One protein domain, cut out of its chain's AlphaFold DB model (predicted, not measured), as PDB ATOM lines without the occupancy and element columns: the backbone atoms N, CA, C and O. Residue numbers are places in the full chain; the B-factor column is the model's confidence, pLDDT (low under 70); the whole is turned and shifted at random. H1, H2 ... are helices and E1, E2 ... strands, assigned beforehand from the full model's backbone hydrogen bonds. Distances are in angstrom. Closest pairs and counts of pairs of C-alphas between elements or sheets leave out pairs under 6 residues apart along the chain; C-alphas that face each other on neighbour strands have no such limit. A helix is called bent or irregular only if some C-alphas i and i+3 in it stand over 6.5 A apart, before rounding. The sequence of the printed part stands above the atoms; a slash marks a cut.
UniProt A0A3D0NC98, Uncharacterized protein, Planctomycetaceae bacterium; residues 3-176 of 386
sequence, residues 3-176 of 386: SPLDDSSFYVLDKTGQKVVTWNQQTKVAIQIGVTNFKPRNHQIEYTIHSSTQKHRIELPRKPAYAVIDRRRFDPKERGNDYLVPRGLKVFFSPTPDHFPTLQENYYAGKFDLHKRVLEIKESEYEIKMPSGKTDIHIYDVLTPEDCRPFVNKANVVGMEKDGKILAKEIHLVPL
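What this domain is: This is residues 3 to 176 of the 386 residues of an uncharacterized protein of Planctomycetaceae bacterium (UniProt A0A3D0NC98). One long, strongly twisted sheet of twelve strands runs through the domain, from E1, E2 and E3 at one end, past the bent hairpin E13 and E14 and then E4 and E12 near the middle, to E7 to E11 at the other end. The hairpin E5 and E6 makes a separate small sheet at one side, and the short helix H1 lies near the far end. The 174 printed residues follow the order E1 to E7, H1, E8 to E14; the large sheet is branched and mixed, the small one antiparallel. The class is mostly strand; the whole is compact, with a radius of gyration of the C-alphas of 17.1 A and spans of 49 by 40 by 29 A.

Where its parts are: Find C-alpha 3 at (265.792, 218.036, 175.846), where E1, residues 3 to 6, begins. Read on through E2, 9 to 14, E3, 17 to 22, and E4, 28 to 34, 19.2 A long. Next come E5, 44 to 48, E6, 55 to 59, E7, 65 to 70, H1, 76 to 80, and E8, 89 to 92. E9, 107 to 113, begins at C-alpha 107 (291.696, 209.871, 196.342); then follow E10, 118 to 121, E11, 124 to 128, and E12, 136 to 140. E13, 153 to 162, is 24.0 A long and bends by 72 degrees at residue 159; E14, 165 to 175, is 23.0 A long, bends by 90 degrees at 169 and ends at C-alpha 175 (271.459, 205.929, 179.331).

How they stand to each other: Start at E1, E2 and E3, a meander, each strand the antiparallel neighbour of the one before: look at N 3 and O 11, 3.0 A, and N 12 and O 19, 2.9 A. E14 has E3, parallel with N 22 and O 166 at 2.9 A, and E4, parallel with N 30 and O 171 at 2.9 A, on one side; on the other side is E13, antiparallel, N 156 and O 172, 2.9 A. E12 is antiparallel to E4, N 31 and O 139, 2.9 A, and parallel to E8, N 91 and O 138, 2.8 A. E7 is antiparallel to E8, N 68 and O 90, 2.8 A, and to E9, N 69 and O 108, 2.9 A. E9, E10 and E11 form a second meander, with N 111 and O 120 at 2.9 A and N 119 and O 126 at 2.9 A. E5 and E6 form a hairpin, N 45 and O 58, 2.9 A; E6 and E14 are only just apart, closest 8.2 A. H1 is not on the large sheet; 0 of 1 O i to N i+4 pairs and 2 of 2 O i to N i+3 pairs are within hydrogen-bond range.

The domain as a whole: The C-alphas of Asp 6 and Gly 80, 50.3 A apart, are the two farthest apart. The printed part has no cut; the links E8 to E9 and E12 to E13 are long. Look for pLDDT under 70 at residues 3 to 9, 13 to 17, 50 to 53 and 131 to 134.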
ATOM      1  N   SER A   3     266.502 217.495 177.024       58.34
ATOM      2  CA  SER A   3     265.792 218.036 175.846       58.34
ATOM      3  C   SER A   3     266.703 219.042 175.130       58.34
ATOM      4  O   SER A   3     267.304 219.866 175.820       58.34
ATOM      5  N   PRO A   4     266.841 219.020 173.793       53.53
ATOM      6  CA  PRO A   4     267.809 219.869 173.100       53.53
ATOM      7  C   PRO A   4     267.324 221.329 173.074       53.53
ATOM      8  O   PRO A   4     266.116 221.565 172.990       53.53
ATOM      9  N   LEU A   5     268.244 222.296 173.151       55.69
ATOM     10  CA  LEU A   5     267.947 223.724 172.959       55.69
ATOM     11  C   LEU A   5     268.704 224.278 171.741       55.69
ATOM     12  O   LEU A   5     268.076 224.886 170.878       55.69
ATOM     13  N   ASP A   6     270.008 224.008 171.643       61.19
ATOM     14  CA  ASP A   6     270.869 224.313 170.489       61.19
ATOM     15  C   ASP A   6     272.143 223.434 170.504       61.19
ATOM     16  O   ASP A   6     272.259 222.519 171.321       61.19
ATOM     17  N   ASP A   7     273.103 223.710 169.613       58.62
ATOM     18  CA  ASP A   7     274.360 222.952 169.456       58.62
ATOM     19  C   ASP A   7     275.290 223.003 170.689       58.62
ATOM     20  O   ASP A   7     276.274 222.268 170.765       58.62
ATOM     21  N   SER A   8     275.006 223.875 171.662       60.97
ATOM     22  CA  SER A   8     275.842 224.125 172.846       60.97
ATOM     23  C   SER A   8     275.064 224.153 174.167       60.97
ATOM     24  O   SER A   8     275.623 224.483 175.225       60.97
ATOM     25  N   SER A   9     273.767 223.834 174.124       66.31
ATOM     26  CA  SER A   9     272.911 223.821 175.299       66.31
ATOM     27  C   SER A   9     271.771 222.803 175.223       66.31
ATOM     28  O   SER A   9     271.195 222.504 174.173       66.31
ATOM     29  N   PHE A  10     271.408 222.267 176.386       72.38
ATOM     30  CA  PHE A  10     270.228 221.428 176.553       72.38
ATOM     31  C   PHE A  10     269.523 221.754 177.862       72.38
ATOM     32  O   PHE A  10     270.114 222.269 178.813       72.38
ATOM     33  N   TYR A  11     268.241 221.426 177.927       70.88
ATOM     34  CA  TYR A  11     267.506 221.435 179.176       70.88
ATOM     35  C   TYR A  11     267.739 220.142 179.942       70.88
ATOM     36  O   TYR A  11     267.613 219.048 179.389       70.88
ATOM     37  N   VAL A  12     267.982 220.272 181.242       70.69
ATOM     38  CA  VAL A  12     267.759 219.188 182.201       70.69
ATOM     39  C   VAL A  12     266.532 219.537 183.016       70.69
ATOM     40  O   VAL A  12     266.409 220.641 183.541       70.69
ATOM     41  N   LEU A  13     265.607 218.588 183.110       65.31
ATOM     42  CA  LEU A  13     264.525 218.655 184.084       65.31
ATOM     43  C   LEU A  13     265.075 218.290 185.465       65.31
ATOM     44  O   LEU A  13     265.601 217.193 185.645       65.31
ATOM     45  N   ASP A  14     264.933 219.197 186.426       64.94
ATOM     46  CA  ASP A  14     265.102 218.910 187.847       64.94
ATOM     47  C   ASP A  14     263.796 219.181 188.622       64.94
ATOM     48  O   ASP A  14     262.750 219.537 188.061       64.94
ATOM     49  N   LYS A  15     263.843 219.013 189.947       55.72
ATOM     50  CA  LYS A  15     262.697 219.252 190.843       55.72
ATOM     51  C   LYS A  15     262.130 220.683 190.758       55.72
ATOM     52  O   LYS A  15     260.947 220.891 191.018       55.72
ATOM     53  N   THR A  16     262.945 221.667 190.383       65.31
ATOM     54  CA  THR A  16     262.567 223.085 190.267       65.31
ATOM     55  C   THR A  16     262.036 223.452 188.882       65.31
ATOM     56  O   THR A  16     261.328 224.447 188.753       65.31
ATOM     57  N   GLY A  17     262.289 222.626 187.865       65.56
ATOM     58  CA  GLY A  17     261.787 222.821 186.508       65.56
ATOM     59  C   GLY A  17     262.850 222.538 185.453       65.56
ATOM     60  O   GLY A  17     263.763 221.745 185.665       65.56
ATOM     61  N   GLN A  18     262.713 223.167 184.286       73.75
ATOM     62  CA  GLN A  18     263.734 223.101 183.241       73.75
ATOM     63  C   GLN A  18     264.898 224.035 183.591       73.75
ATOM     64  O   GLN A  18     264.702 225.241 183.733       73.75
ATOM     65  N   LYS A  19     266.107 223.484 183.695       78.69
ATOM     66  CA  LYS A  19     267.361 224.235 183.819       78.69
ATOM     67  C   LYS A  19     268.099 224.199 182.493       78.69
ATOM     68  O   LYS A  19     268.222 223.131 181.897       78.69
ATOM     69  N   VAL A  20     268.599 225.348 182.047       83.12
ATOM     70  CA  VAL A  20     269.478 225.410 180.874       83.12
ATOM     71  C   VAL A  20     270.873 224.990 181.309       83.12
ATOM     72  O   VAL A  20     271.445 225.583 182.226       83.12
ATOM     73  N   VAL A  21     271.422 223.983 180.648       85.88
ATOM     74  CA  VAL A  21     272.805 223.547 180.813       85.88
ATOM     75  C   VAL A  21     273.586 224.013 179.601       85.88
ATOM     76  O   VAL A  21     273.193 223.728 178.473       85.88
ATOM     77  N   THR A  22     274.681 224.726 179.839       87.75
ATOM     78  CA  THR A  22     275.661 225.100 178.818       87.75
ATOM     79  C   THR A  22     276.972 224.367 179.075       87.75
ATOM     80  O   THR A  22     277.294 224.022 180.218       87.75
ATOM     81  N   TRP A  23     277.751 224.125 178.025       89.38
ATOM     82  CA  TRP A  23     279.072 223.500 178.122       89.38
ATOM     83  C   TRP A  23     280.114 224.251 177.301       89.38
ATOM     84  O   TRP A  23     279.801 225.121 176.490       89.38
ATOM     85  N   ASN A  24     281.380 223.925 177.541       89.00
ATOM     86  CA  ASN A  24     282.514 224.438 176.787       89.00
ATOM     87  C   ASN A  24     283.535 223.315 176.533       89.00
ATOM     88  O   ASN A  24     283.320 222.164 176.902       89.00
ATOM     89  N   GLN A  25     284.675 223.650 175.927       87.81
ATOM     90  CA  GLN A  25     285.726 222.677 175.603       87.81
ATOM     91  C   GLN A  25     286.370 222.004 176.832       87.81
ATOM     92  O   GLN A  25     287.045 220.990 176.685       87.81
ATOM     93  N   GLN A  26     286.192 222.554 178.037       90.12
ATOM     94  CA  GLN A  26     286.698 221.968 179.284       90.12
ATOM     95  C   GLN A  26     285.673 221.050 179.965       90.12
ATOM     96  O   GLN A  26     286.031 220.334 180.905       90.12
ATOM     97  N   THR A  27     284.410 221.072 179.529       92.44
ATOM     98  CA  THR A  27     283.357 220.219 180.078       92.44
ATOM     99  C   THR A  27     283.667 218.757 179.783       92.44
ATOM    100  O   THR A  27     283.802 218.350 178.630       92.44
ATOM    101  N   LYS A  28     283.742 217.942 180.835       94.56
ATOM    102  CA  LYS A  28     283.959 216.499 180.710       94.56
ATOM    103  C   LYS A  28     282.630 215.763 180.648       94.56
ATOM    104  O   LYS A  28     281.728 216.050 181.434       94.56
ATOM    105  N   VAL A  29     282.529 214.765 179.782       94.56
ATOM    106  CA  VAL A  29     281.361 213.883 179.730       94.56
ATOM    107  C   VAL A  29     281.772 212.487 180.162       94.56
ATOM    108  O   VAL A  29     282.811 211.973 179.749       94.56
ATOM    109  N   ALA A  30     280.960 211.897 181.029       95.81
ATOM    110  CA  ALA A  30     281.090 210.510 181.426       95.81
ATOM    111  C   ALA A  30     279.794 209.768 181.157       95.81
ATOM    112  O   ALA A  30     278.710 210.296 181.404       95.81
ATOM    113  N   ILE A  31     279.899 208.512 180.749       93.56
ATOM    114  CA  ILE A  31     278.770 207.590 180.820       93.56
ATOM    115  C   ILE A  31     278.696 206.993 182.225       93.56
ATOM    116  O   ILE A  31     279.692 206.505 182.763       93.56
ATOM    117  N   GLN A  32     277.517 207.078 182.836       92.88
ATOM    118  CA  GLN A  32     277.215 206.562 184.164       92.88
ATOM    119  C   GLN A  32     276.444 205.251 184.030       92.88
ATOM    120  O   GLN A  32     275.301 205.237 183.567       92.88
ATOM    121  N   ILE A  33     277.056 204.153 184.467       89.19
ATOM    122  CA  ILE A  33     276.419 202.831 184.499       89.19
ATOM    123  C   ILE A  33     276.609 202.170 185.858       89.19
ATOM    124  O   ILE A  33     277.609 202.386 186.538       89.19
ATOM    125  N   GLY A  34     275.662 201.314 186.241       86.88
ATOM    126  CA  GLY A  34     275.810 200.488 187.433       86.88
ATOM    127  C   GLY A  34     276.989 199.521 187.303       86.88
ATOM    128  O   GLY A  34     277.241 198.965 186.233       86.88
ATOM    129  N   VAL A  35     277.674 199.262 188.413       84.44
ATOM    130  CA  VAL A  35     278.830 198.357 188.491       84.44
ATOM    131  C   VAL A  35     278.549 196.953 187.945       84.44
ATOM    132  O   VAL A  35     279.409 196.320 187.334       84.44
ATOM    133  N   THR A  36     277.317 196.471 188.099       83.44
ATOM    134  CA  THR A  36     276.863 195.178 187.573       83.44
ATOM    135  C   THR A  36     276.817 195.137 186.043       83.44
ATOM    136  O   THR A  36     276.913 194.053 185.465       83.44
ATOM    137  N   ASN A  37     276.716 196.297 185.390       85.06
ATOM    138  CA  ASN A  37     276.734 196.459 183.936       85.06
ATOM    139  C   ASN A  37     278.148 196.717 183.386       85.06
ATOM    140  O   ASN A  37     278.350 196.659 182.176       85.06
ATOM    141  N   PHE A  38     279.145 196.951 184.245       88.44
ATOM    142  CA  PHE A  38     280.531 197.160 183.828       88.44
ATOM    143  C   PHE A  38     281.218 195.828 183.494       88.44
ATOM    144  O   PHE A  38     281.869 195.182 184.326       88.44
ATOM    145  N   LYS A  39     281.019 195.393 182.246       89.50
ATOM    146  CA  LYS A  39     281.540 194.139 181.686       89.50
ATOM    147  C   LYS A  39     282.311 194.416 180.386       89.50
ATOM    148  O   LYS A  39     281.817 194.069 179.314       89.50
ATOM    149  N   PRO A  40     283.496 195.048 180.462       91.06
ATOM    150  CA  PRO A  40     284.291 195.364 179.281       91.06
ATOM    151  C   PRO A  40     284.778 194.087 178.583       91.06
ATOM    152  O   PRO A  40     285.384 193.211 179.206       91.06
ATOM    153  N   ARG A  41     284.508 193.972 177.280       90.31
ATOM    154  CA  ARG A  41     284.966 192.883 176.402       90.31
ATOM    155  C   ARG A  41     285.245 193.433 175.010       90.31
ATOM    156  O   ARG A  41     284.458 194.219 174.501       90.31
ATOM    157  N   ASN A  42     286.345 193.007 174.389       89.19
ATOM    158  CA  ASN A  42     286.709 193.382 173.014       89.19
ATOM    159  C   ASN A  42     286.701 194.900 172.744       89.19
ATOM    160  O   ASN A  42     286.311 195.319 171.661       89.19
ATOM    161  N   HIS A  43     287.138 195.712 173.716       91.06
ATOM    162  CA  HIS A  43     287.074 197.183 173.679       91.06
ATOM    163  C   HIS A  43     285.654 197.762 173.666       91.06
ATOM    164  O   HIS A  43     285.427 198.825 173.108       91.06
ATOM    165  N   GLN A  44     284.690 197.078 174.278       93.19
ATOM    166  CA  GLN A  44     283.298 197.520 174.306       93.19
ATOM    167  C   GLN A  44     282.665 197.195 175.652       93.19
ATOM    168  O   GLN A  44     283.050 196.232 176.321       93.19
ATOM    169  N   ILE A  45     281.642 197.955 176.023       91.50
ATOM    170  CA  ILE A  45     280.683 197.574 177.059       91.50
ATOM    171  C   ILE A  45     279.311 197.520 176.406       91.50
ATOM    172  O   ILE A  45     278.814 198.520 175.895       91.50
ATOM    173  N   GLU A  46     278.693 196.345 176.436       88.94
ATOM    174  CA  GLU A  46     277.298 196.170 176.048       88.94
ATOM    175  C   GLU A  46     276.443 196.147 177.314       88.94
ATOM    176  O   GLU A  46     276.674 195.331 178.211       88.94
ATOM    177  N   TYR A  47     275.447 197.028 177.388       83.94
ATOM    178  CA  TYR A  47     274.465 197.002 178.466       83.94
ATOM    179  C   TYR A  47     273.045 197.035 177.904       83.94
ATOM    180  O   TYR A  47     272.749 197.656 176.882       83.94
ATOM    181  N   THR A  48     272.165 196.296 178.573       80.56
ATOM    182  CA  THR A  48     270.745 196.215 178.228       80.56
ATOM    183  C   THR A  48     270.008 197.376 178.874       80.56
ATOM    184  O   THR A  48     270.196 197.649 180.063       80.56
ATOM    185  N   ILE A  49     269.172 198.053 178.094       77.00
ATOM    186  CA  ILE A  49     268.283 199.087 178.605       77.00
ATOM    187  C   ILE A  49     267.186 198.424 179.444       77.00
ATOM    188  O   ILE A  49     266.558 197.456 179.021       77.00
ATOM    189  N   HIS A  50     266.944 198.934 180.650       66.50
ATOM    190  CA  HIS A  50     265.899 198.400 181.519       66.50
ATOM    191  C   HIS A  50     264.520 198.493 180.844       66.50
ATOM    192  O   HIS A  50     264.166 199.539 180.308       66.50
ATOM    193  N   SER A  51     263.730 197.417 180.911       58.94
ATOM    194  CA  SER A  51     262.399 197.320 180.282       58.94
ATOM    195  C   SER A  51     262.384 197.561 178.765       58.94
ATOM    196  O   SER A  51     261.348 197.921 178.211       58.94
ATOM    197  N   SER A  52     263.507 197.348 178.076       66.44
ATOM    198  CA  SER A  52     263.605 197.450 176.621       66.44
ATOM    199  C   SER A  52     264.457 196.312 176.061       66.44
ATOM    200  O   SER A  52     265.358 195.796 176.718       66.44
ATOM    201  N   THR A  53     264.175 195.908 174.824       68.50
ATOM    202  CA  THR A  53     265.029 194.982 174.062       68.50
ATOM    203  C   THR A  53     266.289 195.668 173.536       68.50
ATOM    204  O   THR A  53     267.198 194.997 173.044       68.50
ATOM    205  N   GLN A  54     266.361 197.000 173.641       76.38
ATOM    206  CA  GLN A  54     267.517 197.762 173.212       76.38
ATOM    207  C   GLN A  54     268.748 197.395 174.028       76.38
ATOM    208  O   GLN A  54     268.750 197.324 175.262       76.38
ATOM    209  N   LYS A  55     269.835 197.235 173.291       82.19
ATOM    210  CA  LYS A  55     271.181 197.182 173.825       82.19
ATOM    211  C   LYS A  55     271.884 198.435 173.378       82.19
ATOM    212  O   LYS A  55     271.757 198.844 172.226       82.19
ATOM    213  N   HIS A  56     272.645 199.014 174.276       83.31
ATOM    214  CA  HIS A  56     273.510 200.112 173.926       83.31
ATOM    215  C   HIS A  56     274.945 199.681 174.142       83.31
ATOM    216  O   HIS A  56     275.288 198.976 175.098       83.31
ATOM    217  N   ARG A  57     275.768 200.095 173.191       88.69
ATOM    218  CA  ARG A  57     277.167 199.737 173.113       88.69
ATOM    219  C   ARG A  57     278.002 200.981 173.344       88.69
ATOM    220  O   ARG A  57     277.788 201.998 172.696       88.69
ATOM    221  N   ILE A  58     278.933 200.868 174.276       90.25
ATOM    222  CA  ILE A  58     279.919 201.893 174.594       90.25
ATOM    223  C   ILE A  58     281.240 201.387 174.033       90.25
ATOM    224  O   ILE A  58     281.760 200.382 174.521       90.25
ATOM    225  N   GLU A  59     281.760 202.044 173.004       94.00
ATOM    226  CA  GLU A  59     283.091 201.744 172.478       94.00
ATOM    227  C   GLU A  59     284.150 202.305 173.436       94.00
ATOM    228  O   GLU A  59     284.068 203.447 173.887       94.00
ATOM    229  N   LEU A  60     285.142 201.484 173.772       95.12
ATOM    230  CA  LEU A  60     286.254 201.855 174.639       95.12
ATOM    231  C   LEU A  60     287.499 202.141 173.786       95.12
ATOM    232  O   LEU A  60     287.839 201.343 172.908       95.12
ATOM    233  N   PRO A  61     288.236 203.230 174.056       95.25
ATOM    234  CA  PRO A  61     289.493 203.517 173.389       95.25
ATOM    235  C   PRO A  61     290.479 202.346 173.473       95.25
ATOM    236  O   PRO A  61     290.640 201.697 174.508       95.25
ATOM    237  N   ARG A  62     291.213 202.105 172.382       93.81
ATOM    238  CA  ARG A  62     292.325 201.137 172.338       93.81
ATOM    239  C   ARG A  62     293.593 201.732 172.961       93.81
ATOM    240  O   ARG A  62     294.619 201.865 172.300       93.81
ATOM    241  N   LYS A  63     293.488 202.162 174.216       94.25
ATOM    242  CA  LYS A  63     294.548 202.795 175.013       94.25
ATOM    243  C   LYS A  63     294.503 202.249 176.446       94.25
ATOM    244  O   LYS A  63     293.480 201.678 176.827       94.25
ATOM    245  N   PRO A  64     295.579 202.404 177.238       95.44
ATOM    246  CA  PRO A  64     295.532 202.092 178.661       95.44
ATOM    247  C   PRO A  64     294.396 202.849 179.348       95.44
ATOM    248  O   PRO A  64     294.164 204.022 179.050       95.44
ATOM    249  N   ALA A  65     293.705 202.173 180.259       97.38
ATOM    250  CA  ALA A  65     292.749 202.814 181.140       97.38
ATOM    251  C   ALA A  65     293.436 203.231 182.443       97.38
ATOM    252  O   ALA A  65     294.424 202.635 182.877       97.38
ATOM    253  N   TYR A  66     292.871 204.246 183.070       98.12
ATOM    254  CA  TYR A  66     293.255 204.771 184.366       98.12
ATOM    255  C   TYR A  66     292.003 204.889 185.217       98.12
ATOM    256  O   TYR A  66     290.898 205.014 184.683       98.12
ATOM    257  N   ALA A  67     292.151 204.861 186.532       96.62
ATOM    258  CA  ALA A  67     291.022 205.064 187.418       96.62
ATOM    259  C   ALA A  67     291.345 206.024 188.549       96.62
ATOM    260  O   ALA A  67     292.478 206.101 189.015       96.62
ATOM    261  N   VAL A  68     290.308 206.729 188.992       95.06
ATOM    262  CA  VAL A  68     290.302 207.551 190.196       95.06
ATOM    263  C   VAL A  68     289.205 207.034 191.116       95.06
ATOM    264  O   VAL A  68     288.054 206.879 190.700       95.06
ATOM    265  N   ILE A  69     289.553 206.779 192.372       91.00
ATOM    266  CA  ILE A  69     288.607 206.419 193.429       91.00
ATOM    267  C   ILE A  69     288.623 207.546 194.452       91.00
ATOM    268  O   ILE A  69     289.520 207.629 195.292       91.00
ATOM    269  N   ASP A  70     287.621 208.415 194.355       85.06
ATOM    270  CA  ASP A  70     287.444 209.544 195.264       85.06
ATOM    271  C   ASP A  70     286.871 209.063 196.606       85.06
ATOM    272  O   ASP A  70     285.873 208.336 196.672       85.06
ATOM    273  N   ARG A  71     287.512 209.443 197.708       78.19
ATOM    274  CA  ARG A  71     287.084 209.087 199.054       78.19
ATOM    275  C   ARG A  71     286.430 210.302 199.702       78.19
ATOM    276  O   ARG A  71     287.042 211.341 199.921       78.19
ATOM    277  N   ARG A  72     285.197 210.123 200.189       72.62
ATOM    278  CA  ARG A  72     284.554 211.143 201.042       72.62
ATOM    279  C   ARG A  72     285.296 211.378 202.364       72.62
ATOM    280  O   ARG A  72     285.191 212.462 202.922       72.62
ATOM    281  N   ARG A  73     285.966 210.353 202.906       72.81
ATOM    282  CA  ARG A  73     286.762 210.416 204.145       72.81
ATOM    283  C   ARG A  73     287.996 209.537 204.017       72.81
ATOM    284  O   ARG A  73     287.896 208.464 203.430       72.81
ATOM    285  N   PHE A  74     289.135 210.027 204.495       73.31
ATOM    286  CA  PHE A  74     290.396 209.298 204.433       73.31
ATOM    287  C   PHE A  74     290.362 208.201 205.488       73.31
ATOM    288  O   PHE A  74     290.088 208.488 206.654       73.31
ATOM    289  N   ASP A  75     290.616 206.961 205.080       74.88
ATOM    290  CA  ASP A  75     290.818 205.852 206.007       74.88
ATOM    291  C   ASP A  75     292.246 205.313 205.832       74.88
ATOM    292  O   ASP A  75     292.525 204.604 204.861       74.88
ATOM    293  N   PRO A  76     293.166 205.631 206.761       73.56
ATOM    294  CA  PRO A  76     294.541 205.144 206.710       73.56
ATOM    295  C   PRO A  76     294.642 203.614 206.653       73.56
ATOM    296  O   PRO A  76     295.634 203.097 206.141       73.56
ATOM    297  N   LYS A  77     293.634 202.888 207.164       76.88
ATOM    298  CA  LYS A  77     293.632 201.419 207.201       76.88
ATOM    299  C   LYS A  77     293.518 200.802 205.811       76.88
ATOM    300  O   LYS A  77     294.015 199.701 205.608       76.88
ATOM    301  N   GLU A  78     292.931 201.509 204.844       76.69
ATOM    302  CA  GLU A  78     292.796 201.004 203.474       76.69
ATOM    303  C   GLU A  78     294.146 200.832 202.767       76.69
ATOM    304  O   GLU A  78     294.261 199.988 201.887       76.69
ATOM    305  N   ARG A  79     295.191 201.574 203.167       71.38
ATOM    306  CA  ARG A  79     296.536 201.435 202.578       71.38
ATOM    307  C   ARG A  79     297.183 200.075 202.841       71.38
ATOM    308  O   ARG A  79     298.067 199.693 202.086       71.38
ATOM    309  N   GLY A  80     296.780 199.388 203.910       76.25
ATOM    310  CA  GLY A  80     297.292 198.060 204.255       76.25
ATOM    311  C   GLY A  80     296.555 196.910 203.567       76.25
ATOM    312  O   GLY A  80     296.949 195.763 203.744       76.25
ATOM    313  N   ASN A  81     295.490 197.200 202.816       83.94
ATOM    314  CA  ASN A  81     294.720 196.188 202.104       83.94
ATOM    315  C   ASN A  81     295.280 195.980 200.695       83.94
ATOM    316  O   ASN A  81     295.720 196.926 200.049       83.94
ATOM    317  N   ASP A  82     295.142 194.766 200.180       87.56
ATOM    318  CA  ASP A  82     295.345 194.415 198.769       87.56
ATOM    319  C   ASP A  82     294.116 194.737 197.893       87.56
ATOM    320  O   ASP A  82     294.079 194.411 196.708       87.56
ATOM    321  N   TYR A  83     293.088 195.385 198.460       90.25
ATOM    322  CA  TYR A  83     291.838 195.702 197.775       90.25
ATOM    323  C   TYR A  83     291.272 197.084 198.125       90.25
ATOM    324  O   TYR A  83     291.478 197.612 199.219       90.25
ATOM    325  N   LEU A  84     290.454 197.627 197.218       88.50
ATOM    326  CA  LEU A  84     289.692 198.866 197.393       88.50
ATOM    327  C   LEU A  84     288.211 198.664 197.043       88.50
ATOM    328  O   LEU A  84     287.856 197.896 196.149       88.50
ATOM    329  N   VAL A  85     287.324 199.396 197.724       84.94
ATOM    330  CA  VAL A  85     285.880 199.404 197.426       84.94
ATOM    331  C   VAL A  85     285.550 200.636 196.565       84.94
ATOM    332  O   VAL A  85     285.767 201.756 197.020       84.94
ATOM    333  N   PRO A  86     284.981 200.498 195.359       79.06
ATOM    334  CA  PRO A  86     284.832 201.556 194.349       79.06
ATOM    335  C   PRO A  86     283.673 202.528 194.626       79.06
ATOM    336  O   PRO A  86     282.740 202.662 193.835       79.06
ATOM    337  N   ARG A  87     283.697 203.244 195.752       78.00
ATOM    338  CA  ARG A  87     282.727 204.321 196.000       78.00
ATOM    339  C   ARG A  87     283.119 205.552 195.179       78.00
ATOM    340  O   ARG A  87     283.980 206.296 195.616       78.00
ATOM    341  N   GLY A  88     282.486 205.760 194.023       78.75
ATOM    342  CA  GLY A  88     282.799 206.885 193.127       78.75
ATOM    343  C   GLY A  88     283.950 206.597 192.159       78.75
ATOM    344  O   GLY A  88     284.769 207.475 191.907       78.75
ATOM    345  N   LEU A  89     284.028 205.360 191.654       90.62
ATOM    346  CA  LEU A  89     285.018 204.961 190.657       90.62
ATOM    347  C   LEU A  89     284.797 205.717 189.340       90.62
ATOM    348  O   LEU A  89     283.765 205.564 188.680       90.62
ATOM    349  N   LYS A  90     285.810 206.486 188.953       95.00
ATOM    350  CA  LYS A  90     285.922 207.154 187.660       95.00
ATOM    351  C   LYS A  90     286.983 206.444 186.830       95.00
ATOM    352  O   LYS A  90     288.067 206.189 187.341       95.00
ATOM    353  N   VAL A  91     286.687 206.139 185.575       96.19
ATOM    354  CA  VAL A  91     287.605 205.501 184.625       96.19
ATOM    355  C   VAL A  91     287.905 206.477 183.496       96.19
ATOM    356  O   VAL A  91     286.987 207.094 182.963       96.19
ATOM    357  N   PHE A  92     289.174 206.597 183.129       97.25
ATOM    358  CA  PHE A  92     289.689 207.489 182.094       97.25
ATOM    359  C   PHE A  92     290.528 206.694 181.092       97.25
ATOM    360  O   PHE A  92     291.094 205.655 181.432       97.25
ATOM    361  N   PHE A  93     290.648 207.206 179.875       96.25
ATOM    362  CA  PHE A  93     291.600 206.737 178.859       96.25
ATOM    363  C   PHE A  93     292.644 207.807 178.514       96.25
ATOM    364  O   PHE A  93     293.587 207.557 177.756       96.25
ATOM    365  N   SER A  94     292.494 208.997 179.091       94.88
ATOM    366  CA  SER A  94     293.536 210.003 179.219       94.88
ATOM    367  C   SER A  94     294.476 209.645 180.382       94.88
ATOM    368  O   SER A  94     293.994 209.219 181.438       94.88
ATOM    369  N   PRO A  95     295.802 209.836 180.235       96.19
ATOM    370  CA  PRO A  95     296.759 209.576 181.303       96.19
ATOM    371  C   PRO A  95     296.381 210.271 182.611       96.19
ATOM    372  O   PRO A  95     296.175 211.484 182.644       96.19
ATOM    373  N   THR A  96     296.308 209.492 183.689       95.50
ATOM    374  CA  THR A  96     296.084 209.992 185.050       95.50
ATOM    375  C   THR A  96     297.310 209.648 185.895       95.50
ATOM    376  O   THR A  96     297.668 208.471 185.944       95.50
ATOM    377  N   PRO A  97     297.977 210.633 186.525       96.12
ATOM    378  CA  PRO A  97     299.131 210.370 187.378       96.12
ATOM    379  C   PRO A  97     298.781 209.481 188.572       96.12
ATOM    380  O   PRO A  97     297.701 209.607 189.152       96.12
ATOM    381  N   ASP A  98     299.732 208.636 188.966       96.88
ATOM    382  CA  ASP A  98     299.620 207.838 190.180       96.88
ATOM    383  C   ASP A  98     299.476 208.738 191.409       96.88
ATOM    384  O   ASP A  98     300.269 209.660 191.627       96.88
ATOM    385  N   HIS A  99     298.488 208.440 192.246       94.69
ATOM    386  CA  HIS A  99     298.203 209.205 193.449       94.69
ATOM    387  C   HIS A  99     297.755 208.287 194.586       94.69
ATOM    388  O   HIS A  99     296.808 207.511 194.449       94.69
ATOM    389  N   PHE A 100     298.410 208.421 195.738       91.25
ATOM    390  CA  PHE A 100     297.928 207.874 197.001       91.25
ATOM    391  C   PHE A 100     297.246 208.987 197.798       91.25
ATOM    392  O   PHE A 100     297.775 210.098 197.817       91.25
ATOM    393  N   PRO A 101     296.148 208.709 198.524       88.81
ATOM    394  CA  PRO A 101     295.445 209.740 199.276       88.81
ATOM    395  C   PRO A 101     296.368 210.447 200.270       88.81
ATOM    396  O   PRO A 101     297.159 209.792 200.949       88.81
ATOM    397  N   THR A 102     296.235 211.758 200.410       85.94
ATOM    398  CA  THR A 102     296.916 212.599 201.398       85.94
ATOM    399  C   THR A 102     295.896 213.209 202.368       85.94
ATOM    400  O   THR A 102     294.697 212.941 202.278       85.94
ATOM    401  N   LEU A 103     296.355 214.030 203.321       78.75
ATOM    402  CA  LEU A 103     295.454 214.764 204.219       78.75
ATOM    403  C   LEU A 103     294.624 215.824 203.475       78.75
ATOM    404  O   LEU A 103     293.536 216.170 203.927       78.75
ATOM    405  N   GLN A 104     295.142 216.342 202.361       83.94
ATOM    406  CA  GLN A 104     294.515 217.390 201.556       83.94
ATOM    407  C   GLN A 104     293.711 216.806 200.392       83.94
ATOM    408  O   GLN A 104     292.656 217.329 200.042       83.94
ATOM    409  N   GLU A 105     294.198 215.712 199.809       87.06
ATOM    410  CA  GLU A 105     293.652 215.111 198.599       87.06
ATOM    411  C   GLU A 105     293.300 213.655 198.848       87.06
ATOM    412  O   GLU A 105     294.154 212.776 198.909       87.06
ATOM    413  N   ASN A 106     292.014 213.381 198.994       87.69
ATOM    414  CA  ASN A 106     291.576 212.088 199.470       87.69
ATOM    415  C   ASN A 106     291.104 211.180 198.327       87.69
ATOM    416  O   ASN A 106     289.925 210.854 198.229       87.69
ATOM    417  N   TYR A 107     292.015 210.786 197.437       91.56
ATOM    418  CA  TYR A 107     291.696 209.871 196.342       91.56
ATOM    419  C   TYR A 107     292.864 208.949 195.994       91.56
ATOM    420  O   TYR A 107     294.028 209.291 196.191       91.56
ATOM    421  N   TYR A 108     292.533 207.778 195.462       93.38
ATOM    422  CA  TYR A 108     293.491 206.897 194.797       93.38
ATOM    423  C   TYR A 108     293.433 207.157 193.296       93.38
ATOM    424  O   TYR A 108     292.333 207.305 192.760       93.38
ATOM    425  N   ALA A 109     294.580 207.186 192.623       95.88
ATOM    426  CA  ALA A 109     294.636 207.215 191.169       95.88
ATOM    427  C   ALA A 109     295.797 206.388 190.634       95.88
ATOM    428  O   ALA A 109     296.840 206.306 191.278       95.88
ATOM    429  N   GLY A 110     295.606 205.801 189.460       97.25
ATOM    430  CA  GLY A 110     296.641 205.033 188.784       97.25
ATOM    431  C   GLY A 110     296.117 204.311 187.552       97.25
ATOM    432  O   GLY A 110     294.994 204.555 187.089       97.25
ATOM    433  N   LYS A 111     296.940 203.422 187.005       97.94
ATOM    434  CA  LYS A 111     296.603 202.625 185.824       97.94
ATOM    435  C   LYS A 111     295.617 201.519 186.197       97.94
ATOM    436  O   LYS A 111     295.723 200.908 187.252       97.94
ATOM    437  N   PHE A 112     294.632 201.269 185.342       96.75
ATOM    438  CA  PHE A 112     293.523 200.374 185.653       96.75
ATOM    439  C   PHE A 112     293.396 199.249 184.626       96.75
ATOM    440  O   PHE A 112     293.117 199.485 183.449       96.75
ATOM    441  N   ASP A 113     293.557 198.007 185.079       94.75
ATOM    442  CA  ASP A 113     293.233 196.824 184.287       94.75
ATOM    443  C   ASP A 113     291.718 196.587 184.340       94.75
ATOM    444  O   ASP A 113     291.163 196.129 185.340       94.75
ATOM    445  N   LEU A 114     291.038 196.891 183.234       91.94
ATOM    446  CA  LEU A 114     289.586 196.758 183.096       91.94
ATOM    447  C   LEU A 114     289.089 195.310 183.254       91.94
ATOM    448  O   LEU A 114     287.952 195.098 183.686       91.94
ATOM    449  N   HIS A 115     289.908 194.322 182.881       88.06
ATOM    450  CA  HIS A 115     289.535 192.908 182.875       88.06
ATOM    451  C   HIS A 115     289.762 192.265 184.239       88.06
ATOM    452  O   HIS A 115     288.857 191.612 184.761       88.06
ATOM    453  N   LYS A 116     290.942 192.485 184.825       91.25
ATOM    454  CA  LYS A 116     291.283 191.994 186.166       91.25
ATOM    455  C   LYS A 116     290.640 192.827 187.271       91.25
ATOM    456  O   LYS A 116     290.525 192.350 188.391       91.25
ATOM    457  N   ARG A 117     290.195 194.048 186.947       92.06
ATOM    458  CA  ARG A 117     289.709 195.058 187.898       92.06
ATOM    459  C   ARG A 117     290.772 195.385 188.944       92.06
ATOM    460  O   ARG A 117     290.471 195.440 190.131       92.06
ATOM    461  N   VAL A 118     292.002 195.606 188.489       94.94
ATOM    462  CA  VAL A 118     293.156 195.930 189.339       94.94
ATOM    463  C   VAL A 118     293.589 197.366 189.079       94.94
ATOM    464  O   VAL A 118     293.721 197.770 187.924       94.94
ATOM    465  N   LEU A 119     293.774 198.132 190.152       95.75
ATOM    466  CA  LEU A 119     294.358 199.470 190.128       95.75
ATOM    467  C   LEU A 119     295.839 199.379 190.512       95.75
ATOM    468  O   LEU A 119     296.162 199.036 191.647       95.75
ATOM    469  N   GLU A 120     296.714 199.697 189.567       96.50
ATOM    470  CA  GLU A 120     298.163 199.800 189.737       96.50
ATOM    471  C   GLU A 120     298.512 201.248 190.109       96.50
ATOM    472  O   GLU A 120     298.178 202.178 189.371       96.50
ATOM    473  N   ILE A 121     299.172 201.447 191.251       95.06
ATOM    474  CA  ILE A 121     299.665 202.749 191.715       95.06
ATOM    475  C   ILE A 121     301.133 202.576 192.090       95.06
ATOM    476  O   ILE A 121     301.453 201.958 193.111       95.06
ATOM    477  N   LYS A 122     302.040 203.138 191.290       93.31
ATOM    478  CA  LYS A 122     303.482 202.887 191.382       93.31
ATOM    479  C   LYS A 122     303.772 201.379 191.327       93.31
ATOM    480  O   LYS A 122     303.514 200.748 190.313       93.31
ATOM    481  N   GLU A 123     304.288 200.805 192.413       91.12
ATOM    482  CA  GLU A 123     304.625 199.379 192.536       91.12
ATOM    483  C   GLU A 123     303.544 198.573 193.282       91.12
ATOM    484  O   GLU A 123     303.731 197.394 193.566       91.12
ATOM    485  N   SER A 124     302.428 199.206 193.661       91.88
ATOM    486  CA  SER A 124     301.343 198.570 194.415       91.88
ATOM    487  C   SER A 124     300.158 198.238 193.515       91.88
ATOM    488  O   SER A 124     299.754 199.053 192.686       91.88
ATOM    489  N   GLU A 125     299.556 197.073 193.735       94.69
ATOM    490  CA  GLU A 125     298.343 196.626 193.051       94.69
ATOM    491  C   GLU A 125     297.183 196.504 194.041       94.69
ATOM    492  O   GLU A 125     297.349 195.984 195.145       94.69
ATOM    493  N   TYR A 126     296.002 196.967 193.632       93.69
ATOM    494  CA  TYR A 126     294.780 196.889 194.428       93.69
ATOM    495  C   TYR A 126     293.646 196.246 193.633       93.69
ATOM    496  O   TYR A 126     293.199 196.790 192.619       93.69
ATOM    497  N   GLU A 127     293.113 195.129 194.122       93.94
ATOM    498  CA  GLU A 127     291.886 194.539 193.588       93.94
ATOM    499  C   GLU A 127     290.689 195.461 193.874       93.94
ATOM    500  O   GLU A 127     290.425 195.857 195.011       93.94
ATOM    501  N   ILE A 128     289.898 195.788 192.855       90.19
ATOM    502  CA  ILE A 128     288.682 196.576 193.036       90.19
ATOM    503  C   ILE A 128     287.502 195.652 193.351       90.19
ATOM    504  O   ILE A 128     286.844 195.101 192.460       90.19
ATOM    505  N   LYS A 129     287.181 195.538 194.645       86.56
ATOM    506  CA  LYS A 129     286.042 194.761 195.150       86.56
ATOM    507  C   LYS A 129     284.737 195.505 194.917       86.56
ATOM    508  O   LYS A 129     284.289 196.315 195.728       86.56
ATOM    509  N   MET A 130     284.121 195.202 193.784       76.00
ATOM    510  CA  MET A 130     282.811 195.702 193.378       76.00
ATOM    511  C   MET A 130     281.725 195.207 194.360       76.00
ATOM    512  O   MET A 130     281.450 194.007 194.391       76.00
ATOM    513  N   PRO A 131     281.099 196.077 195.177       69.69
ATOM    514  CA  PRO A 131     280.118 195.645 196.167       69.69
ATOM    515  C   PRO A 131     278.828 195.156 195.500       69.69
ATOM    516  O   PRO A 131     278.426 195.652 194.445       69.69
ATOM    517  N   SER A 132     278.117 194.239 196.160       61.03
ATOM    518  CA  SER A 132     276.729 193.929 195.817       61.03
ATOM    519  C   SER A 132     275.840 195.120 196.192       61.03
ATOM    520  O   SER A 132     275.645 195.401 197.374       61.03
ATOM    521  N   GLY A 133     275.317 195.854 195.208       61.88
ATOM    522  CA  GLY A 133     274.432 196.995 195.457       61.88
ATOM    523  C   GLY A 133     274.414 198.029 194.331       61.88
ATOM    524  O   GLY A 133     275.002 197.833 193.269       61.88
ATOM    525  N   LYS A 134     273.726 199.153 194.569       64.94
ATOM    526  CA  LYS A 134     273.662 200.294 193.643       64.94
ATOM    527  C   LYS A 134     274.918 201.155 193.791       64.94
ATOM    528  O   LYS A 134     274.932 202.105 194.568       64.94
ATOM    529  N   THR A 135     275.993 200.775 193.113       79.56
ATOM    530  CA  THR A 135     277.186 201.615 192.941       79.56
ATOM    531  C   THR A 135     277.369 201.880 191.459       79.56
ATOM    532  O   THR A 135     277.324 200.941 190.665       79.56
ATOM    533  N   ASP A 136     277.559 203.145 191.106       87.25
ATOM    534  CA  ASP A 136     277.756 203.571 189.726       87.25
ATOM    535  C   ASP A 136     279.245 203.758 189.423       87.25
ATOM    536  O   ASP A 136     280.044 204.060 190.314       87.25
ATOM    537  N   ILE A 137     279.590 203.579 188.152       90.56
ATOM    538  CA  ILE A 137     280.899 203.855 187.568       90.56
ATOM    539  C   ILE A 137     280.717 204.953 186.525       90.56
ATOM    540  O   ILE A 137     279.776 204.904 185.727       90.56
ATOM    541  N   HIS A 138     281.636 205.916 186.517       95.06
ATOM    542  CA  HIS A 138     281.707 206.974 185.513       95.06
ATOM    543  C   HIS A 138     282.863 206.702 184.561       95.06
ATOM    544  O   HIS A 138     284.012 206.662 184.991       95.06
ATOM    545  N   ILE A 139     282.578 206.517 183.277       95.56
ATOM    546  CA  ILE A 139     283.603 206.261 182.257       95.56
ATOM    547  C   ILE A 139     283.727 207.511 181.389       95.56
ATOM    548  O   ILE A 139     282.771 207.891 180.716       95.56
ATOM    549  N   TYR A 140     284.886 208.155 181.443       96.19
ATOM    550  CA  TYR A 140     285.240 209.368 180.710       96.19
ATOM    551  C   TYR A 140     286.034 209.027 179.446       96.19
ATOM    552  O   TYR A 140     286.437 207.883 179.244       96.19
ATOM    553  N   ASP A 141     286.274 210.035 178.605       95.19
ATOM    554  CA  ASP A 141     287.038 209.936 177.349       95.19
ATOM    555  C   ASP A 141     286.411 208.999 176.298       95.19
ATOM    556  O   ASP A 141     287.061 208.611 175.328       95.19
ATOM    557  N   VAL A 142     285.140 208.638 176.497       93.88
ATOM    558  CA  VAL A 142     284.355 207.782 175.594       93.88
ATOM    559  C   VAL A 142     283.164 208.503 174.973       93.88
ATOM    560  O   VAL A 142     282.600 207.995 174.012       93.88
ATOM    561  N   LEU A 143     282.792 209.669 175.509       91.62
ATOM    562  CA  LEU A 143     281.702 210.520 175.037       91.62
ATOM    563  C   LEU A 143     282.128 211.992 175.076       91.62
ATOM    564  O   LEU A 143     283.000 212.388 175.856       91.62
ATOM    565  N   THR A 144     281.447 212.798 174.279       88.00
ATOM    566  CA  THR A 144     281.545 214.257 174.219       88.00
ATOM    567  C   THR A 144     280.182 214.890 174.532       88.00
ATOM    568  O   THR A 144     279.176 214.180 174.632       88.00
ATOM    569  N   PRO A 145     280.092 216.222 174.700       84.00
ATOM    570  CA  PRO A 145     278.796 216.881 174.841       84.00
ATOM    571  C   PRO A 145     277.846 216.638 173.658       84.00
ATOM    572  O   PRO A 145     276.639 216.566 173.865       84.00
ATOM    573  N   GLU A 146     278.371 216.419 172.450       81.81
ATOM    574  CA  GLU A 146     277.587 216.112 171.240       81.81
ATOM    575  C   GLU A 146     276.859 214.756 171.342       81.81
ATOM    576  O   GLU A 146     275.835 214.532 170.694       81.81
ATOM    577  N   ASP A 147     277.328 213.865 172.220       84.56
ATOM    578  CA  ASP A 147     276.688 212.579 172.502       84.56
ATOM    579  C   ASP A 147     275.542 212.681 173.524       84.56
ATOM    580  O   ASP A 147     274.858 211.688 173.790       84.56
ATOM    581  N   CYS A 148     275.300 213.864 174.102       82.69
ATOM    582  CA  CYS A 148     274.195 214.118 175.027       82.69
ATOM    583  C   CYS A 148     272.863 214.153 174.266       82.69
ATOM    584  O   CYS A 148     272.302 215.215 173.993       82.69
ATOM    585  N   ARG A 149     272.337 212.977 173.918       75.31
ATOM    586  CA  ARG A 149     271.137 212.878 173.092       75.31
ATOM    587  C   ARG A 149     269.865 213.023 173.930       75.31
ATOM    588  O   ARG A 149     269.698 212.345 174.952       75.31
ATOM    589  N   PRO A 150     268.925 213.870 173.494       71.25
ATOM    590  CA  PRO A 150     267.664 214.025 174.187       71.25
ATOM    591  C   PRO A 150     266.834 212.743 174.139       71.25
ATOM    592  O   PRO A 150     266.950 211.942 173.212       71.25
ATOM    593  N   PHE A 151     266.001 212.557 175.160       71.12
ATOM    594  CA  PHE A 151     265.078 211.422 175.348       71.12
ATOM    595  C   PHE A 151     265.699 210.030 175.517       71.12
ATOM    596  O   PHE A 151     265.075 209.176 176.141       71.12
ATOM    597  N   VAL A 152     266.920 209.805 175.038       77.12
ATOM    598  CA  VAL A 152     267.642 208.530 175.174       77.12
ATOM    599  C   VAL A 152     268.683 208.558 176.292       77.12
ATOM    600  O   VAL A 152     269.159 207.503 176.719       77.12
ATOM    601  N   ASN A 153     269.000 209.749 176.814       80.69
ATOM    602  CA  ASN A 153     269.861 209.957 177.973       80.69
ATOM    603  C   ASN A 153     269.173 210.798 179.068       80.69
ATOM    604  O   ASN A 153     268.447 211.768 178.816       80.69
ATOM    605  N   LYS A 154     269.468 210.461 180.325       82.81
ATOM    606  CA  LYS A 154     269.372 211.361 181.481       82.81
ATOM    607  C   LYS A 154     270.771 211.890 181.779       82.81
ATOM    608  O   LYS A 154     271.736 211.147 181.685       82.81
ATOM    609  N   ALA A 155     270.875 213.157 182.154       88.00
ATOM    610  CA  ALA A 155     272.127 213.760 182.595       88.00
ATOM    611  C   ALA A 155     272.043 214.115 184.078       88.00
ATOM    612  O   ALA A 155     271.085 214.764 184.498       88.00
ATOM    613  N   ASN A 156     273.067 213.742 184.843       88.88
ATOM    614  CA  ASN A 156     273.396 214.411 186.097       88.88
ATOM    615  C   ASN A 156     274.505 215.419 185.799       88.88
ATOM    616  O   ASN A 156     275.537 215.050 185.243       88.88
ATOM    617  N   VAL A 157     274.289 216.689 186.128       90.56
ATOM    618  CA  VAL A 157     275.226 217.762 185.780       90.56
ATOM    619  C   VAL A 157     275.897 218.287 187.039       90.56
ATOM    620  O   VAL A 157     275.230 218.664 188.000       90.56
ATOM    621  N   VAL A 158     277.228 218.320 187.020       92.00
ATOM    622  CA  VAL A 158     278.058 218.976 188.032       92.00
ATOM    623  C   VAL A 158     278.604 220.248 187.404       92.00
ATOM    624  O   VAL A 158     279.280 220.196 186.380       92.00
ATOM    625  N   GLY A 159     278.324 221.402 187.998       92.88
ATOM    626  CA  GLY A 159     278.695 222.685 187.413       92.88
ATOM    627  C   GLY A 159     278.435 223.857 188.344       92.88
ATOM    628  O   GLY A 159     278.058 223.671 189.501       92.88
ATOM    629  N   MET A 160     278.647 225.061 187.823       92.50
ATOM    630  CA  MET A 160     278.316 226.300 188.523       92.50
ATOM    631  C   MET A 160     277.004 226.851 187.981       92.50
ATOM    632  O   MET A 160     276.863 227.031 186.772       92.50
ATOM    633  N   GLU A 161     276.059 227.124 188.875       89.50
ATOM    634  CA  GLU A 161     274.815 227.799 188.522       89.50
ATOM    635  C   GLU A 161     274.993 229.320 188.606       89.50
ATOM    636  O   GLU A 161     275.479 229.847 189.609       89.50
ATOM    637  N   LYS A 162     274.587 230.025 187.549       86.31
ATOM    638  CA  LYS A 162     274.515 231.485 187.489       86.31
ATOM    639  C   LYS A 162     273.323 231.891 186.625       86.31
ATOM    640  O   LYS A 162     273.152 231.373 185.525       86.31
ATOM    641  N   ASP A 163     272.490 232.798 187.132       84.00
ATOM    642  CA  ASP A 163     271.321 233.344 186.423       84.00
ATOM    643  C   ASP A 163     270.367 232.257 185.872       84.00
ATOM    644  O   ASP A 163     269.837 232.357 184.766       84.00
ATOM    645  N   GLY A 164     270.178 231.169 186.631       80.06
ATOM    646  CA  GLY A 164     269.317 230.038 186.253       80.06
ATOM    647  C   GLY A 164     269.890 229.112 185.172       80.06
ATOM    648  O   GLY A 164     269.193 228.194 184.729       80.06
ATOM    649  N   LYS A 165     271.146 229.326 184.761       86.12
ATOM    650  CA  LYS A 165     271.898 228.465 183.841       86.12
ATOM    651  C   LYS A 165     273.023 227.751 184.580       86.12
ATOM    652  O   LYS A 165     273.660 228.332 185.455       86.12
ATOM    653  N   ILE A 166     273.295 226.508 184.205       90.62
ATOM    654  CA  ILE A 166     274.400 225.723 184.755       90.62
ATOM    655  C   ILE A 166     275.499 225.639 183.700       90.62
ATOM    656  O   ILE A 166     275.294 225.024 182.656       90.62
ATOM    657  N   LEU A 167     276.672 226.207 183.990       92.69
ATOM    658  CA  LEU A 167     277.882 225.921 183.222       92.69
ATOM    659  C   LEU A 167     278.445 224.580 183.700       92.69
ATOM    660  O   LEU A 167     278.956 224.473 184.823       92.69
ATOM    661  N   ALA A 168     278.321 223.553 182.865       93.44
ATOM    662  CA  ALA A 168     278.719 222.195 183.200       93.44
ATOM    663  C   ALA A 168     280.246 222.058 183.289       93.44
ATOM    664  O   ALA A 168     280.976 222.321 182.335       93.44
ATOM    665  N   LYS A 169     280.727 221.564 184.432       95.00
ATOM    666  CA  LYS A 169     282.085 221.025 184.582       95.00
ATOM    667  C   LYS A 169     282.113 219.555 184.170       95.00
ATOM    668  O   LYS A 169     283.018 219.130 183.456       95.00
ATOM    669  N   GLU A 170     281.121 218.792 184.620       94.75
ATOM    670  CA  GLU A 170     280.936 217.392 184.253       94.75
ATOM    671  C   GLU A 170     279.470 217.113 183.902       94.75
ATOM    672  O   GLU A 170     278.559 217.594 184.579       94.75
ATOM    673  N   ILE A 171     279.252 216.298 182.872       93.75
ATOM    674  CA  ILE A 171     277.942 215.755 182.501       93.75
ATOM    675  C   ILE A 171     278.029 214.236 182.624       93.75
ATOM    676  O   ILE A 171     278.817 213.593 181.933       93.75
ATOM    677  N   HIS A 172     277.236 213.650 183.515       94.12
ATOM    678  CA  HIS A 172     277.161 212.203 183.702       94.12
ATOM    679  C   HIS A 172     275.905 211.678 183.015       94.12
ATOM    680  O   HIS A 172     274.788 211.861 183.506       94.12
ATOM    681  N   LEU A 173     276.088 211.049 181.861       91.75
ATOM    682  CA  LEU A 173     275.015 210.501 181.051       91.75
ATOM    683  C   LEU A 173     274.619 209.119 181.558       91.75
ATOM    684  O   LEU A 173     275.360 208.152 181.416       91.75
ATOM    685  N   VAL A 174     273.418 209.030 182.117       88.06
ATOM    686  CA  VAL A 174     272.722 207.777 182.390       88.06
ATOM    687  C   VAL A 174     271.929 207.415 181.145       88.06
ATOM    688  O   VAL A 174     271.027 208.160 180.747       88.06
ATOM    689  N   PRO A 175     272.216 206.284 180.507       84.06
ATOM    690  CA  PRO A 175     271.459 205.929 179.331       84.06
ATOM    691  C   PRO A 175     270.096 205.322 179.665       84.06
ATOM    692  O   PRO A 175     269.978 204.473 180.550       84.06
ATOM    693  N   LEU A 176     269.076 205.750 178.928       77.75
ATOM    694  CA  LEU A 176     267.682 205.351 179.122       77.75
ATOM    695  C   LEU A 176     267.113 204.539 177.956       77.75
ATOM    696  O   LEU A 176     266.123 203.844 178.154       77.75
TER     697      LEU A 176